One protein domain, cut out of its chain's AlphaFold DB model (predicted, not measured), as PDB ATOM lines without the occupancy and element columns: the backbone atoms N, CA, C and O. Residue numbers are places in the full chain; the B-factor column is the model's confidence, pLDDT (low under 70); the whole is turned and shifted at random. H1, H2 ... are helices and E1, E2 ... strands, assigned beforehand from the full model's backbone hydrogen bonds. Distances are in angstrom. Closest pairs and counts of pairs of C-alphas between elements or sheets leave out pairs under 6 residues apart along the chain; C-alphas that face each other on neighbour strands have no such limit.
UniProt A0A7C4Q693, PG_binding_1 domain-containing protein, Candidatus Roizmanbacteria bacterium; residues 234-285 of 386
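AT A GLANCE: This is residues 234 to 285 of the 386 residues of the protein "PG_binding_1 domain-containing protein" of Candidatus Roizmanbacteria bacterium (UniProt A0A7C4Q693). Two small hairpins, E1-E2 and E3-E4, stand one after the other in a flat outline, each with a helix packed beside it: short H1 by E1, longer H2 alongside E3. Printed are 52 residues, with two named helices and four named strands in the order E1, E2, H1, E3, E4, H2; both sheets are antiparallel, the class mixed. The whole is only just compact, close to loose, with radius of gyration of the C-alphas 11.4 A and spans 36 by 20 by 10 A.

HOW THE PARTS SIT: E1, residues 234 to 237, and E2, residues 246 to 250, form a hairpin; N 236 and O 247, 2.8 A apart, are within hydrogen-bond range. H1, residues 251 to 256, comes closest to E1 at the C-alphas of Cys 236 and Cys 254, 5.7 A. E3, residues 258 to 262, and E4, residues 265 to 269, form a hairpin, with N 260 and O 267 within range at 2.9 A. H2, residues 272 to 284, comes closest to E3 at the C-alphas of Thr 258 and Lys 272, 5.8 A. E1 and E2 are apart from E3, E4 and H2. In H1 and H2 every O i to N i+4 pair is within range.

IN THESE COORDINATES: E1 begins at C-alpha 234 (155.981, 109.383, 140.781). H2, 18.3 A long, ends at C-alpha 284 (136.051, 135.430, 154.527).

THE WHOLE: The farthest C-alphas, of Val 234 and Asn 285, are 36.5 A apart. The printed part has no cut and no long link; residue 285 is under pLDDT 70.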
ATOM      1  N   VAL A 234     155.689 110.175 139.582       82.69
ATOM      2  CA  VAL A 234     155.981 109.383 140.781       82.69
ATOM      3  C   VAL A 234     154.699 109.093 141.563       82.69
ATOM      4  O   VAL A 234     153.729 109.848 141.498       82.69
ATOM      5  N   ASN A 235     154.694 108.000 142.327       80.25
ATOM      6  CA  ASN A 235     153.594 107.664 143.231       80.25
ATOM      7  C   ASN A 235     153.688 108.500 144.515       80.25
ATOM      8  O   ASN A 235     154.460 108.192 145.422       80.25
ATOM      9  N   CYS A 236     152.886 109.556 144.589       84.19
ATOM     10  CA  CYS A 236     152.808 110.473 145.718       84.19
ATOM     11  C   CYS A 236     151.922 109.925 146.822       84.19
ATOM     12  O   CYS A 236     150.755 109.632 146.572       84.19
ATOM     13  N   GLN A 237     152.450 109.828 148.040       83.56
ATOM     14  CA  GLN A 237     151.661 109.448 149.210       83.56
ATOM     15  C   GLN A 237     150.671 110.563 149.554       83.56
ATOM     16  O   GLN A 237     151.058 111.717 149.744       83.56
ATOM     17  N   ILE A 238     149.394 110.215 149.645       84.12
ATOM     18  CA  ILE A 238     148.331 111.115 150.073       84.12
ATOM     19  C   ILE A 238     148.094 110.893 151.564       84.12
ATOM     20  O   ILE A 238     147.985 109.762 152.038       84.12
ATOM     21  N   HIS A 239     147.990 111.988 152.314       83.56
ATOM     22  CA  HIS A 239     147.678 111.934 153.738       83.56
ATOM     23  C   HIS A 239     146.311 111.276 153.983       83.56
ATOM     24  O   HIS A 239     145.355 111.523 153.243       83.56
ATOM     25  N   VAL A 240     146.187 110.487 155.053       79.06
ATOM     26  CA  VAL A 240     144.970 109.713 155.373       79.06
ATOM     27  C   VAL A 240     143.709 110.578 155.442       79.06
ATOM     28  O   VAL A 240     142.682 110.204 154.883       79.06
ATOM     29  N   ASN A 241     143.816 111.791 155.994       80.94
ATOM     30  CA  ASN A 241     142.693 112.734 156.066       80.94
ATOM     31  C   ASN A 241     142.161 113.136 154.682       80.94
ATOM     32  O   ASN A 241     140.979 113.417 154.534       80.94
ATOM     33  N   CYS A 242     143.009 113.138 153.653       82.69
ATOM     34  CA  CYS A 242     142.627 113.476 152.282       82.69
ATOM     35  C   CYS A 242     142.376 112.244 151.410       82.69
ATOM     36  O   CYS A 242     142.521 112.301 150.192       82.69
ATOM     37  N   GLY A 243     141.987 111.131 152.030       74.25
ATOM     38  CA  GLY A 243     141.634 109.903 151.329       74.25
ATOM     39  C   GLY A 243     142.761 108.882 151.229       74.25
ATOM     40  O   GLY A 243     142.491 107.822 150.689       74.25
ATOM     41  N   GLY A 244     143.961 109.149 151.768       82.81
ATOM     42  CA  GLY A 244     145.058 108.175 151.883       82.81
ATOM     43  C   GLY A 244     145.578 107.611 150.552       82.81
ATOM     44  O   GLY A 244     145.116 107.994 149.480       82.81
ATOM     45  N   GLY A 245     146.525 106.670 150.617       82.81
ATOM     46  CA  GLY A 245     147.016 105.918 149.452       82.81
ATOM     47  C   GLY A 245     148.060 106.643 148.613       82.81
ATOM     48  O   GLY A 245     148.763 107.526 149.101       82.81
ATOM     49  N   THR A 246     148.170 106.257 147.340       79.88
ATOM     50  CA  THR A 246     149.137 106.837 146.402       79.88
ATOM     51  C   THR A 246     148.474 107.377 145.151       79.88
ATOM     52  O   THR A 246     147.552 106.785 144.606       79.88
ATOM     53  N   ARG A 247     148.964 108.507 144.645       81.06
ATOM     54  CA  ARG A 247     148.507 109.070 143.371       81.06
ATOM     55  C   ARG A 247     149.689 109.334 142.460       81.06
ATOM     56  O   ARG A 247     150.680 109.917 142.891       81.06
ATOM     57  N   LEU A 248     149.577 108.908 141.207       79.44
ATOM     58  CA  LEU A 248     150.605 109.142 140.200       79.44
ATOM     59  C   LEU A 248     150.559 110.613 139.771       79.44
ATOM     60  O   LEU A 248     149.608 111.042 139.120       79.44
ATOM     61  N   LEU A 249     151.558 111.397 140.172       81.62
ATOM     62  CA  LEU A 249     151.667 112.828 139.872       81.62
ATOM     63  C   LEU A 249     153.096 113.161 139.453       81.62
ATOM     64  O   LEU A 249     154.035 112.437 139.773       81.62
ATOM     65  N   LYS A 250     153.286 114.293 138.770       85.25
ATOM     66  CA  LYS A 250     154.634 114.825 138.527       85.25
ATOM     67  C   LYS A 250     155.325 115.104 139.859       85.25
ATOM     68  O   LYS A 250     154.680 115.611 140.778       85.25
ATOM     69  N   LYS A 251     156.628 114.836 139.956       84.06
ATOM     70  CA  LYS A 251     157.400 115.048 141.188       84.06
ATOM     71  C   LYS A 251     157.232 116.469 141.740       84.06
ATOM     72  O   LYS A 251     156.938 116.625 142.919       84.06
ATOM     73  N   SER A 252     157.257 117.485 140.878       84.94
ATOM     74  CA  SER A 252     157.040 118.880 141.282       84.94
ATOM     75  C   SER A 252     155.656 119.136 141.894       84.94
ATOM     76  O   SER A 252     155.520 119.975 142.780       84.94
ATOM     77  N   ILE A 253     154.621 118.431 141.423       85.25
ATOM     78  CA  ILE A 253     153.259 118.521 141.966       85.25
ATOM     79  C   ILE A 253     153.204 117.797 143.309       85.25
ATOM     80  O   ILE A 253     152.616 118.314 144.248       85.25
ATOM     81  N   CYS A 254     153.860 116.640 143.425       86.38
ATOM     82  CA  CYS A 254     154.017 115.910 144.683       86.38
ATOM     83  C   CYS A 254     154.513 116.826 145.807       86.38
ATOM     84  O   CYS A 254     153.880 116.937 146.857       86.38
ATOM     85  N   ASP A 255     155.601 117.545 145.530       84.94
ATOM     86  CA  ASP A 255     156.311 118.377 146.502       84.94
ATOM     87  C   ASP A 255     155.504 119.637 146.898       84.94
ATOM     88  O   ASP A 255     155.648 120.193 147.997       84.94
ATOM     89  N   GLN A 256     154.615 120.086 146.008       85.25
ATOM     90  CA  GLN A 256     153.729 121.237 146.212       85.25
ATOM     91  C   GLN A 256     152.319 120.860 146.664       85.25
ATOM     92  O   GLN A 256     151.555 121.747 147.057       85.25
ATOM     93  N   SER A 257     151.976 119.575 146.638       86.00
ATOM     94  CA  SER A 257     150.674 119.093 147.063       86.00
ATOM     95  C   SER A 257     150.515 119.187 148.577       86.00
ATOM     96  O   SER A 257     151.484 119.198 149.344       86.00
ATOM     97  N   THR A 258     149.275 119.327 149.030       88.88
ATOM     98  CA  THR A 258     148.960 119.398 150.453       88.88
ATOM     99  C   THR A 258     147.539 118.926 150.731       88.88
ATOM    100  O   THR A 258     146.675 118.926 149.855       88.88
ATOM    101  N   CYS A 259     147.305 118.498 151.964       87.19
ATOM    102  CA  CYS A 259     146.001 118.102 152.459       87.19
ATOM    103  C   CYS A 259     145.452 119.235 153.322       87.19
ATOM    104  O   CYS A 259     146.034 119.542 154.361       87.19
ATOM    105  N   CYS A 260     144.358 119.864 152.894       89.50
ATOM    106  CA  CYS A 260     143.832 121.051 153.557       89.50
ATOM    107  C   CYS A 260     142.413 120.867 154.057       89.50
ATOM    108  O   CYS A 260     141.540 120.368 153.351       89.50
ATOM    109  N   GLN A 261     142.193 121.321 155.285       87.88
ATOM    110  CA  GLN A 261     140.882 121.330 155.898       87.88
ATOM    111  C   GLN A 261     140.135 122.610 155.521       87.88
ATOM    112  O   GLN A 261     140.623 123.720 155.755       87.88
ATOM    113  N   ILE A 262     138.942 122.445 154.959       84.75
ATOM    114  CA  ILE A 262     137.992 123.514 154.667       84.75
ATOM    115  C   ILE A 262     136.695 123.174 155.394       84.75
ATOM    116  O   ILE A 262     135.986 122.227 155.044       84.75
ATOM    117  N   GLY A 263     136.410 123.913 156.467       82.88
ATOM    118  CA  GLY A 263     135.323 123.576 157.379       82.88
ATOM    119  C   GLY A 263     135.531 122.224 158.057       82.88
ATOM    120  O   GLY A 263     136.532 122.003 158.736       82.88
ATOM    121  N   ASN A 264     134.586 121.306 157.845       79.50
ATOM    122  CA  ASN A 264     134.619 119.951 158.403       79.50
ATOM    123  C   ASN A 264     135.175 118.909 157.415       79.50
ATOM    124  O   ASN A 264     135.105 117.713 157.688       79.50
ATOM    125  N   SER A 265     135.694 119.334 156.260       74.88
ATOM    126  CA  SER A 265     136.141 118.434 155.194       74.88
ATOM    127  C   SER A 265     137.624 118.615 154.896       74.88
ATOM    128  O   SER A 265     138.120 119.736 154.821       74.88
ATOM    129  N   TRP A 266     138.324 117.503 154.692       81.88
ATOM    130  CA  TRP A 266     139.717 117.472 154.253       81.88
ATOM    131  C   TRP A 266     139.784 117.226 152.746       81.88
ATOM    132  O   TRP A 266     139.172 116.289 152.233       81.88
ATOM    133  N   ILE A 267     140.506 118.087 152.032       81.94
ATOM    134  CA  ILE A 267     140.570 118.112 150.570       81.94
ATOM    135  C   ILE A 267     142.036 118.088 150.136       81.94
ATOM    136  O   ILE A 267     142.864 118.853 150.635       81.94
ATOM    137  N   PHE A 268     142.359 117.199 149.198       85.19
ATOM    138  CA  PHE A 268     143.674 117.161 148.570       85.19
ATOM    139  C   PHE A 268     143.809 118.300 147.556       85.19
ATOM    140  O   PHE A 268     142.992 118.428 146.645       85.19
ATOM    141  N   TYR A 269     144.877 119.079 147.679       84.12
ATOM    142  CA  TYR A 269     145.243 120.134 146.748       84.12
ATOM    143  C   TYR A 269     146.569 119.806 146.075       84.12
ATOM    144  O   TYR A 269     147.553 119.490 146.735       84.12
ATOM    145  N   GLU A 270     146.620 119.963 144.755       85.69
ATOM    146  CA  GLU A 270     147.853 119.821 143.961       85.69
ATOM    147  C   GLU A 270     148.798 121.024 144.106       85.69
ATOM    148  O   GLU A 270     149.925 120.992 143.623       85.69
ATOM    149  N   SER A 271     148.350 122.080 144.791       85.38
ATOM    150  CA  SER A 271     149.152 123.253 145.121       85.38
ATOM    151  C   SER A 271     148.767 123.826 146.484       85.38
ATOM    152  O   SER A 271     147.597 124.130 146.739       85.38
ATOM    153  N   LYS A 272     149.779 124.072 147.323       87.38
ATOM    154  CA  LYS A 272     149.663 124.818 148.587       87.38
ATOM    155  C   LYS A 272     148.981 126.176 148.407       87.38
ATOM    156  O   LYS A 272     148.120 126.519 149.211       87.38
ATOM    157  N   SER A 273     149.287 126.918 147.338       85.81
ATOM    158  CA  SER A 273     148.706 128.254 147.127       85.81
ATOM    159  C   SER A 273     147.196 128.205 146.905       85.81
ATOM    160  O   SER A 273     146.460 129.026 147.453       85.81
ATOM    161  N   LYS A 274     146.722 127.206 146.152       86.25
ATOM    162  CA  LYS A 274     145.296 127.009 145.887       86.25
ATOM    163  C   LYS A 274     144.542 126.597 147.153       86.25
ATOM    164  O   LYS A 274     143.460 127.117 147.407       86.25
ATOM    165  N   CYS A 275     145.146 125.741 147.973       90.44
ATOM    166  CA  CYS A 275     144.611 125.429 149.294       90.44
ATOM    167  C   CYS A 275     144.440 126.696 150.149       90.44
ATOM    168  O   CYS A 275     143.349 126.947 150.658       90.44
ATOM    169  N   THR A 276     145.491 127.511 150.283       87.44
ATOM    170  CA  THR A 276     145.444 128.724 151.112       87.44
ATOM    171  C   THR A 276     144.391 129.707 150.604       87.44
ATOM    172  O   THR A 276     143.661 130.298 151.397       87.44
ATOM    173  N   GLN A 277     144.259 129.851 149.282       88.00
ATOM    174  CA  GLN A 277     143.226 130.684 148.669       88.00
ATOM    175  C   GLN A 277     141.811 130.223 149.048       88.00
ATOM    176  O   GLN A 277     140.972 131.050 149.411       88.00
ATOM    177  N   ASP A 278     141.541 128.921 148.979       85.00
ATOM    178  CA  ASP A 278     140.214 128.373 149.268       85.00
ATOM    179  C   ASP A 278     139.897 128.409 150.764       85.00
ATOM    180  O   ASP A 278     138.769 128.725 151.141       85.00
ATOM    181  N   GLN A 279     140.895 128.184 151.622       89.06
ATOM    182  CA  GLN A 279     140.753 128.399 153.060       89.06
ATOM    183  C   GLN A 279     140.396 129.858 153.354       89.06
ATOM    184  O   GLN A 279     139.388 130.115 154.008       89.06
ATOM    185  N   ASN A 280     141.153 130.818 152.818       86.19
ATOM    186  CA  ASN A 280     140.877 132.242 153.018       86.19
ATOM    187  C   ASN A 280     139.482 132.633 152.513       86.19
ATOM    188  O   ASN A 280     138.783 133.376 153.192       86.19
ATOM    189  N   SER A 281     139.058 132.089 151.369       85.56
ATOM    190  CA  SER A 281     137.727 132.329 150.793       85.56
ATOM    191  C   SER A 281     136.599 131.734 151.644       85.56
ATOM    192  O   SER A 281     135.524 132.317 151.775       85.56
ATOM    193  N   TYR A 282     136.831 130.564 152.241       80.69
ATOM    194  CA  TYR A 282     135.881 129.932 153.151       80.69
ATOM    195  C   TYR A 282     135.701 130.743 154.438       80.69
ATOM    196  O   TYR A 282     134.572 130.945 154.892       80.69
ATOM    197  N   TRP A 283     136.805 131.226 155.014       75.06
ATOM    198  CA  TRP A 283     136.775 132.032 156.232       75.06
ATOM    199  C   TRP A 283     136.218 133.437 155.978       75.06
ATOM    200  O   TRP A 283     135.389 133.887 156.765       75.06
ATOM    201  N   SER A 284     136.555 134.088 154.860       73.75
ATOM    202  CA  SER A 284     136.051 135.430 154.527       73.75
ATOM    203  C   SER A 284     134.543 135.467 154.255       73.75
ATOM    204  O   SER A 284     133.876 136.437 154.603       73.75
ATOM    205  N   ASN A 285     133.961 134.392 153.713       62.97
ATOM    206  CA  ASN A 285     132.507 134.291 153.534       62.97
ATOM    207  C   ASN A 285     131.743 134.013 154.841       62.97
ATOM    208  O   ASN A 285     130.525 134.183 154.885       62.97
TER     209      ASN A 285